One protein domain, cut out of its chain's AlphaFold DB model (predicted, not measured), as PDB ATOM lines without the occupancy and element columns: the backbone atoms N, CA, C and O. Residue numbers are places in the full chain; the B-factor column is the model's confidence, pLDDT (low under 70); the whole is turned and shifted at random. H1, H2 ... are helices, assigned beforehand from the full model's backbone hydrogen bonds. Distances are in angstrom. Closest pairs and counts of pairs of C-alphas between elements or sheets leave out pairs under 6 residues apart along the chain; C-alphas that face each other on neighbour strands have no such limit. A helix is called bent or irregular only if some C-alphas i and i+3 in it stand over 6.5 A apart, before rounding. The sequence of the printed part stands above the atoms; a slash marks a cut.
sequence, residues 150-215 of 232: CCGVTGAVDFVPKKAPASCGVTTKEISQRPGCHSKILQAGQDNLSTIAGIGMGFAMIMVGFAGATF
ATOM      1  N   CYS A 150     392.565 412.196 368.049       89.62
ATOM      2  CA  CYS A 150     391.482 412.993 367.468       89.62
ATOM      3  C   CYS A 150     391.428 414.391 368.107       89.62
ATOM      4  O   CYS A 150     392.179 414.662 369.050       89.62
ATOM      5  N   CYS A 151     390.617 415.300 367.563       89.69
ATOM      6  CA  CYS A 151     390.436 416.648 368.115       89.69
ATOM      7  C   CYS A 151     388.995 417.130 367.936       89.69
ATOM      8  O   CYS A 151     388.486 417.104 366.814       89.69
ATOM      9  N   GLY A 152     388.354 417.586 369.016       86.88
ATOM     10  CA  GLY A 152     386.959 418.036 368.973       86.88
ATOM     11  C   GLY A 152     385.954 416.911 368.683       86.88
ATOM     12  O   GLY A 152     386.315 415.751 368.466       86.88
ATOM     13  N   VAL A 153     384.661 417.238 368.700       87.19
ATOM     14  CA  VAL A 153     383.591 416.260 368.433       87.19
ATOM     15  C   VAL A 153     383.556 415.951 366.939       87.19
ATOM     16  O   VAL A 153     383.655 414.791 366.535       87.19
ATOM     17  N   THR A 154     383.471 417.002 366.131       89.00
ATOM     18  CA  THR A 154     383.447 416.963 364.668       89.00
ATOM     19  C   THR A 154     384.788 417.371 364.059       89.00
ATOM     20  O   THR A 154     385.103 416.944 362.949       89.00
ATOM     21  N   GLY A 155     385.617 418.109 364.801       85.94
ATOM     22  CA  GLY A 155     386.971 418.477 364.395       85.94
ATOM     23  C   GLY A 155     387.472 419.730 365.111       85.94
ATOM     24  O   GLY A 155     386.877 420.215 366.071       85.94
ATOM     25  N   ALA A 156     388.535 420.332 364.574       83.31
ATOM     26  CA  ALA A 156     389.080 421.603 365.062       83.31
ATOM     27  C   ALA A 156     388.091 422.789 364.999       83.31
ATOM     28  O   ALA A 156     388.296 423.803 365.666       83.31
ATOM     29  N   VAL A 157     387.023 422.669 364.201       83.44
ATOM     30  CA  VAL A 157     385.999 423.707 364.009       83.44
ATOM     31  C   VAL A 157     385.162 423.962 365.261       83.44
ATOM     32  O   VAL A 157     384.732 425.092 365.469       83.44
ATOM     33  N   ASP A 158     385.008 422.960 366.137       85.00
ATOM     34  CA  ASP A 158     384.229 423.071 367.382       85.00
ATOM     35  C   ASP A 158     384.841 424.069 368.376       85.00
ATOM     36  O   ASP A 158     384.184 424.520 369.317       85.00
ATOM     37  N   PHE A 159     386.114 424.417 368.177       84.12
ATOM     38  CA  PHE A 159     386.795 425.372 369.026       84.12
ATOM     39  C   PHE A 159     386.608 426.810 368.556       84.12
ATOM     40  O   PHE A 159     386.715 427.676 369.399       84.12
ATOM     41  N   VAL A 160     386.246 427.123 367.310       83.44
ATOM     42  CA  VAL A 160     386.144 428.524 366.846       83.44
ATOM     43  C   VAL A 160     384.932 429.225 367.494       83.44
ATOM     44  O   VAL A 160     383.816 428.731 367.342       83.44
ATOM     45  N   PRO A 161     385.086 430.366 368.213       80.12
ATOM     46  CA  PRO A 161     386.243 431.281 368.289       80.12
ATOM     47  C   PRO A 161     387.210 431.074 369.480       80.12
ATOM     48  O   PRO A 161     388.162 431.835 369.646       80.12
ATOM     49  N   LYS A 162     386.971 430.090 370.347       79.88
ATOM     50  CA  LYS A 162     387.857 429.698 371.454       79.88
ATOM     51  C   LYS A 162     389.157 429.041 370.947       79.88
ATOM     52  O   LYS A 162     389.241 428.430 369.886       79.88
ATOM     53  N   LYS A 163     390.226 429.156 371.733       80.69
ATOM     54  CA  LYS A 163     391.498 428.488 371.425       80.69
ATOM     55  C   LYS A 163     391.381 426.987 371.724       80.69
ATOM     56  O   LYS A 163     390.918 426.624 372.804       80.69
ATOM     57  N   ALA A 164     391.827 426.138 370.796       79.25
ATOM     58  CA  ALA A 164     391.880 424.692 371.006       79.25
ATOM     59  C   ALA A 164     392.800 424.329 372.197       79.25
ATOM     60  O   ALA A 164     393.832 424.986 372.399       79.25
ATOM     61  N   PRO A 165     392.445 423.308 372.998       80.31
ATOM     62  CA  PRO A 165     393.257 422.859 374.121       80.31
ATOM     63  C   PRO A 165     394.552 422.192 373.639       80.31
ATOM     64  O   PRO A 165     394.619 421.612 372.556       80.31
ATOM     65  N   ALA A 166     395.586 422.210 374.485       80.12
ATOM     66  CA  ALA A 166     396.890 421.607 374.181       80.12
ATOM     67  C   ALA A 166     396.841 420.076 373.961       80.12
ATOM     68  O   ALA A 166     397.827 419.487 373.527       80.12
ATOM     69  N   SER A 167     395.715 419.412 374.255       79.94
ATOM     70  CA  SER A 167     395.489 417.986 373.988       79.94
ATOM     71  C   SER A 167     395.342 417.646 372.501       79.94
ATOM     72  O   SER A 167     395.648 416.514 372.128       79.94
ATOM     73  N   CYS A 168     394.960 418.609 371.654       82.25
ATOM     74  CA  CYS A 168     394.846 418.424 370.203       82.25
ATOM     75  C   CYS A 168     396.176 418.545 369.439       82.25
ATOM     76  O   CYS A 168     396.228 418.193 368.262       82.25
ATOM     77  N   GLY A 169     397.231 419.055 370.080       81.50
ATOM     78  CA  GLY A 169     398.524 419.330 369.451       81.50
ATOM     79  C   GLY A 169     399.018 420.750 369.725       81.50
ATOM     80  O   GLY A 169     398.300 421.593 370.268       81.50
ATOM     81  N   VAL A 170     400.274 421.012 369.364       79.25
ATOM     82  CA  VAL A 170     400.941 422.308 369.598       79.25
ATOM     83  C   VAL A 170     400.899 423.231 368.382       79.25
ATOM     84  O   VAL A 170     400.952 424.449 368.541       79.25
ATOM     85  N   THR A 171     400.781 422.675 367.170       81.19
ATOM     86  CA  THR A 171     400.751 423.454 365.923       81.19
ATOM     87  C   THR A 171     399.365 423.463 365.286       81.19
ATOM     88  O   THR A 171     398.657 422.459 365.265       81.19
ATOM     89  N   THR A 172     398.986 424.591 364.683       77.69
ATOM     90  CA  THR A 172     397.686 424.762 364.009       77.69
ATOM     91  C   THR A 172     397.489 423.792 362.838       77.69
ATOM     92  O   THR A 172     396.362 423.394 362.554       77.69
ATOM     93  N   LYS A 173     398.579 423.371 362.176       79.69
ATOM     94  CA  LYS A 173     398.537 422.349 361.116       79.69
ATOM     95  C   LYS A 173     398.153 420.974 361.660       79.69
ATOM     96  O   LYS A 173     397.304 420.317 361.069       79.69
ATOM     97  N   GLU A 174     398.736 420.570 362.786       80.19
ATOM     98  CA  GLU A 174     398.440 419.285 363.427       80.19
ATOM     99  C   GLU A 174     396.986 419.231 363.917       80.19
ATOM    100  O   GLU A 174     396.291 418.241 363.702       80.19
ATOM    101  N   ILE A 175     396.497 420.340 364.483       79.88
ATOM    102  CA  ILE A 175     395.113 420.475 364.957       79.88
ATOM    103  C   ILE A 175     394.120 420.379 363.786       79.88
ATOM    104  O   ILE A 175     393.117 419.680 363.894       79.88
ATOM    105  N   SER A 176     394.407 421.037 362.658       79.25
ATOM    106  CA  SER A 176     393.539 421.028 361.469       79.25
ATOM    107  C   SER A 176     393.503 419.670 360.755       79.25
ATOM    108  O   SER A 176     392.509 419.315 360.126       79.25
ATOM    109  N   GLN A 177     394.579 418.886 360.858       86.62
ATOM    110  CA  GLN A 177     394.701 417.595 360.179       86.62
ATOM    111  C   GLN A 177     394.098 416.426 360.976       86.62
ATOM    112  O   GLN A 177     393.876 415.351 360.414       86.62
ATOM    113  N   ARG A 178     393.818 416.607 362.275       86.00
ATOM    114  CA  ARG A 178     393.206 415.563 363.105       86.00
ATOM    115  C   ARG A 178     391.720 415.375 362.778       86.00
ATOM    116  O   ARG A 178     390.976 416.354 362.731       86.00
ATOM    117  N   PRO A 179     391.255 414.122 362.622       89.12
ATOM    118  CA  PRO A 179     389.833 413.842 362.478       89.12
ATOM    119  C   PRO A 179     389.084 414.114 363.793       89.12
ATOM    120  O   PRO A 179     389.658 414.029 364.884       89.12
ATOM    121  N   GLY A 180     387.784 414.398 363.690       89.94
ATOM    122  CA  GLY A 180     386.899 414.513 364.851       89.94
ATOM    123  C   GLY A 180     386.842 413.217 365.661       89.94
ATOM    124  O   GLY A 180     386.894 412.114 365.109       89.94
ATOM    125  N   CYS A 181     386.723 413.328 366.984       89.81
ATOM    126  CA  CYS A 181     386.667 412.153 367.852       89.81
ATOM    127  C   CYS A 181     385.407 411.314 367.622       89.81
ATOM    128  O   CYS A 181     385.470 410.096 367.769       89.81
ATOM    129  N   HIS A 182     384.288 411.917 367.210       91.12
ATOM    130  CA  HIS A 182     383.046 411.178 366.984       91.12
ATOM    131  C   HIS A 182     383.216 410.057 365.949       91.12
ATOM    132  O   HIS A 182     382.828 408.924 366.211       91.12
ATOM    133  N   SER A 183     383.857 410.333 364.808       90.44
ATOM    134  CA  SER A 183     384.050 409.329 363.752       90.44
ATOM    135  C   SER A 183     385.009 408.218 364.176       90.44
ATOM    136  O   SER A 183     384.753 407.050 363.892       90.44
ATOM    137  N   LYS A 184     386.079 408.557 364.906       90.62
ATOM    138  CA  LYS A 184     387.045 407.578 365.421       90.62
ATOM    139  C   LYS A 184     386.460 406.678 366.501       90.62
ATOM    140  O   LYS A 184     386.719 405.479 366.472       90.62
ATOM    141  N   ILE A 185     385.661 407.224 367.415       90.00
ATOM    142  CA  ILE A 185     384.975 406.432 368.443       90.00
ATOM    143  C   ILE A 185     383.940 405.515 367.798       90.00
ATOM    144  O   ILE A 185     383.882 404.341 368.154       90.00
ATOM    145  N   LEU A 186     383.157 406.017 366.834       91.50
ATOM    146  CA  LEU A 186     382.168 405.199 366.131       91.50
ATOM    147  C   LEU A 186     382.843 404.050 365.378       91.50
ATOM    148  O   LEU A 186     382.415 402.909 365.491       91.50
ATOM    149  N   GLN A 187     383.938 404.343 364.669       90.62
ATOM    150  CA  GLN A 187     384.717 403.345 363.941       90.62
ATOM    151  C   GLN A 187     385.315 402.297 364.888       90.62
ATOM    152  O   GLN A 187     385.098 401.106 364.695       90.62
ATOM    153  N   ALA A 188     385.974 402.729 365.968       86.75
ATOM    154  CA  ALA A 188     386.520 401.820 366.975       86.75
ATOM    155  C   ALA A 188     385.427 400.978 367.659       86.75
ATOM    156  O   ALA A 188     385.658 399.816 368.000       86.75
ATOM    157  N   GLY A 189     384.240 401.558 367.851       87.19
ATOM    158  CA  GLY A 189     383.064 400.861 368.356       87.19
ATOM    159  C   GLY A 189     382.566 399.794 367.385       87.19
ATOM    160  O   GLY A 189     382.280 398.681 367.815       87.19
ATOM    161  N   GLN A 190     382.519 400.103 366.089       90.75
ATOM    162  CA  GLN A 190     382.080 399.180 365.042       90.75
ATOM    163  C   GLN A 190     383.047 397.995 364.882       90.75
ATOM    164  O   GLN A 190     382.606 396.849 364.818       90.75
ATOM    165  N   ASP A 191     384.355 398.263 364.887       92.06
ATOM    166  CA  ASP A 191     385.400 397.251 364.683       92.06
ATOM    167  C   ASP A 191     385.429 396.213 365.818       92.06
ATOM    168  O   ASP A 191     385.679 395.029 365.598       92.06
ATOM    169  N   ASN A 192     385.120 396.646 367.045       91.62
ATOM    170  CA  ASN A 192     385.105 395.789 368.231       91.62
ATOM    171  C   ASN A 192     383.694 395.337 368.632       91.62
ATOM    172  O   ASN A 192     383.538 394.655 369.651       91.62
ATOM    173  N   LEU A 193     382.666 395.683 367.847       91.62
ATOM    174  CA  LEU A 193     381.267 395.450 368.204       91.62
ATOM    175  C   LEU A 193     380.981 393.966 368.440       91.62
ATOM    176  O   LEU A 193     380.289 393.622 369.394       91.62
ATOM    177  N   SER A 194     381.561 393.086 367.618       90.56
ATOM    178  CA  SER A 194     381.405 391.632 367.754       90.56
ATOM    179  C   SER A 194     381.979 391.114 369.081       90.56
ATOM    180  O   SER A 194     381.322 390.358 369.797       90.56
ATOM    181  N   THR A 195     383.162 391.591 369.475       89.38
ATOM    182  CA  THR A 195     383.800 391.231 370.751       89.38
ATOM    183  C   THR A 195     382.975 391.714 371.942       89.38
ATOM    184  O   THR A 195     382.745 390.964 372.890       89.38
ATOM    185  N   ILE A 196     382.487 392.956 371.885       87.31
ATOM    186  CA  ILE A 196     381.689 393.561 372.959       87.31
ATOM    187  C   ILE A 196     380.339 392.844 373.093       87.31
ATOM    188  O   ILE A 196     379.936 392.491 374.204       87.31
ATOM    189  N   ALA A 197     379.669 392.568 371.971       89.44
ATOM    190  CA  ALA A 197     378.427 391.804 371.947       89.44
ATOM    191  C   ALA A 197     378.630 390.378 372.484       89.44
ATOM    192  O   ALA A 197     377.796 389.885 373.242       89.44
ATOM    193  N   GLY A 198     379.761 389.741 372.160       90.19
ATOM    194  CA  GLY A 198     380.131 388.426 372.681       90.19
ATOM    195  C   GLY A 198     380.264 388.401 374.206       90.19
ATOM    196  O   GLY A 198     379.672 387.540 374.858       90.19
ATOM    197  N   ILE A 199     380.969 389.378 374.790       88.88
ATOM    198  CA  ILE A 199     381.097 389.509 376.253       88.88
ATOM    199  C   ILE A 199     379.717 389.727 376.893       88.88
ATOM    200  O   ILE A 199     379.397 389.092 377.899       88.88
ATOM    201  N   GLY A 200     378.880 390.579 376.288       86.94
ATOM    202  CA  GLY A 200     377.526 390.861 376.769       86.94
ATOM    203  C   GLY A 200     376.608 389.637 376.754       86.94
ATOM    204  O   GLY A 200     375.956 389.348 377.756       86.94
ATOM    205  N   MET A 201     376.592 388.875 375.656       89.38
ATOM    206  CA  MET A 201     375.796 387.646 375.546       89.38
ATOM    207  C   MET A 201     376.287 386.557 376.502       89.38
ATOM    208  O   MET A 201     375.471 385.906 377.153       89.38
ATOM    209  N   GLY A 202     377.607 386.384 376.632       87.62
ATOM    210  CA  GLY A 202     378.192 385.437 377.580       87.62
ATOM    211  C   GLY A 202     377.791 385.762 379.017       87.62
ATOM    212  O   GLY A 202     377.311 384.889 379.737       87.62
ATOM    213  N   PHE A 203     377.892 387.035 379.406       84.00
ATOM    214  CA  PHE A 203     377.454 387.477 380.726       84.00
ATOM    215  C   PHE A 203     375.945 387.279 380.922       84.00
ATOM    216  O   PHE A 203     375.535 386.745 381.946       84.00
ATOM    217  N   ALA A 204     375.109 387.619 379.936       84.00
ATOM    218  CA  ALA A 204     373.662 387.417 380.017       84.00
ATOM    219  C   ALA A 204     373.282 385.938 380.213       84.00
ATOM    220  O   ALA A 204     372.462 385.629 381.076       84.00
ATOM    221  N   MET A 205     373.912 385.014 379.480       85.38
ATOM    222  CA  MET A 205     373.676 383.577 379.668       85.38
ATOM    223  C   MET A 205     374.121 383.097 381.051       85.38
ATOM    224  O   MET A 205     373.403 382.337 381.700       85.38
ATOM    225  N   ILE A 206     375.272 383.579 381.525       80.94
ATOM    226  CA  ILE A 206     375.784 383.285 382.865       80.94
ATOM    227  C   ILE A 206     374.801 383.780 383.944       80.94
ATOM    228  O   ILE A 206     374.497 383.038 384.875       80.94
ATOM    229  N   MET A 207     374.247 384.988 383.792       76.31
ATOM    230  CA  MET A 207     373.257 385.565 384.714       76.31
ATOM    231  C   MET A 207     371.945 384.779 384.732       76.31
ATOM    232  O   MET A 207     371.411 384.505 385.806       76.31
ATOM    233  N   VAL A 208     371.425 384.399 383.559       83.06
ATOM    234  CA  VAL A 208     370.182 383.615 383.441       83.06
ATOM    235  C   VAL A 208     370.364 382.218 384.037       83.06
ATOM    236  O   VAL A 208     369.499 381.750 384.778       83.06
ATOM    237  N   GLY A 209     371.511 381.579 383.789       75.69
ATOM    238  CA  GLY A 209     371.862 380.302 384.412       75.69
ATOM    239  C   GLY A 209     371.936 380.395 385.938       75.69
ATOM    240  O   GLY A 209     371.443 379.509 386.635       75.69
ATOM    241  N   PHE A 210     372.469 381.499 386.469       70.25
ATOM    242  CA  PHE A 210     372.535 381.737 387.912       70.25
ATOM    243  C   PHE A 210     371.159 382.021 388.526       70.25
ATOM    244  O   PHE A 210     370.818 381.462 389.562       70.25
ATOM    245  N   ALA A 211     370.316 382.820 387.873       68.06
ATOM    246  CA  ALA A 211     368.952 383.060 388.344       68.06
ATOM    247  C   ALA A 211     368.096 381.776 388.353       68.06
ATOM    248  O   ALA A 211     367.186 381.658 389.162       68.06
ATOM    249  N   GLY A 212     368.385 380.798 387.490       66.69
ATOM    250  CA  GLY A 212     367.696 379.503 387.495       66.69
ATOM    251  C   GLY A 212     368.208 378.513 388.548       66.69
ATOM    252  O   GLY A 212     367.414 377.763 389.113       66.69
ATOM    253  N   ALA A 213     369.516 378.499 388.825       61.62
ATOM    254  CA  ALA A 213     370.154 377.480 389.669       61.62
ATOM    255  C   ALA A 213     370.504 377.949 391.096       61.62
ATOM    256  O   ALA A 213     370.637 377.119 391.996       61.62
ATOM    257  N   THR A 214     370.646 379.257 391.330       61.88
ATOM    258  CA  THR A 214     371.288 379.784 392.547       61.88
ATOM    259  C   THR A 214     370.316 380.143 393.669       61.88
ATOM    260  O   THR A 214     370.664 379.924 394.822       61.88
ATOM    261  N   PHE A 215     369.087 380.610 393.403       57.41
ATOM    262  CA  PHE A 215     368.152 380.969 394.490       57.41
ATOM    263  C   PHE A 215     367.887 379.845 395.518       57.41
ATOM    264  O   PHE A 215     367.872 380.152 396.711       57.41
TER     265      PHE A 215
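This is residues 150 to 215 of the 232 residues of the protein "Tetraspanin" of Schistocephalus solidus (UniProt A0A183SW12). A small compact head of loops and two short helices, H1 and H2, sends out a long helical arm, H3 then H4, whose two helices join end to end in a wide V. Residues 186 to 215 stick out and make most of the length. The printed part has 66 residues, with four named helices, H1 to H4, and no named strand: all helix. It is extended, with a radius of gyration of the C-alphas of 20.2 A and spans of 60 by 22 by 16 A.

H1, residues 156 to 159, and H2, residues 172 to 177, are close but not clearly touching; their closest C-alphas, of Ala 156 and Ser 176, are 5.8 A apart. H3, residues 181 to 191, is apart from both. H4, residues 193 to 215, and H3 meet only through their link. Every O i to N i+4 pair is within hydrogen-bond range in H2 and H3, 18 of 19 in H4; H1 is too short for one.

H1 begins at C-alpha 156 (389.080, 421.603, 365.062). H3 measures 15.3 A and H4 32.8 A, ending at C-alpha 215 (368.152, 380.969, 394.490). H4 is irregular: C-alphas 212 and 215 are 7.2 A apart.

The printed part has no cut. The 12-residue link H1 to H2 is long. Residues 211 to 215 have pLDDT under 70.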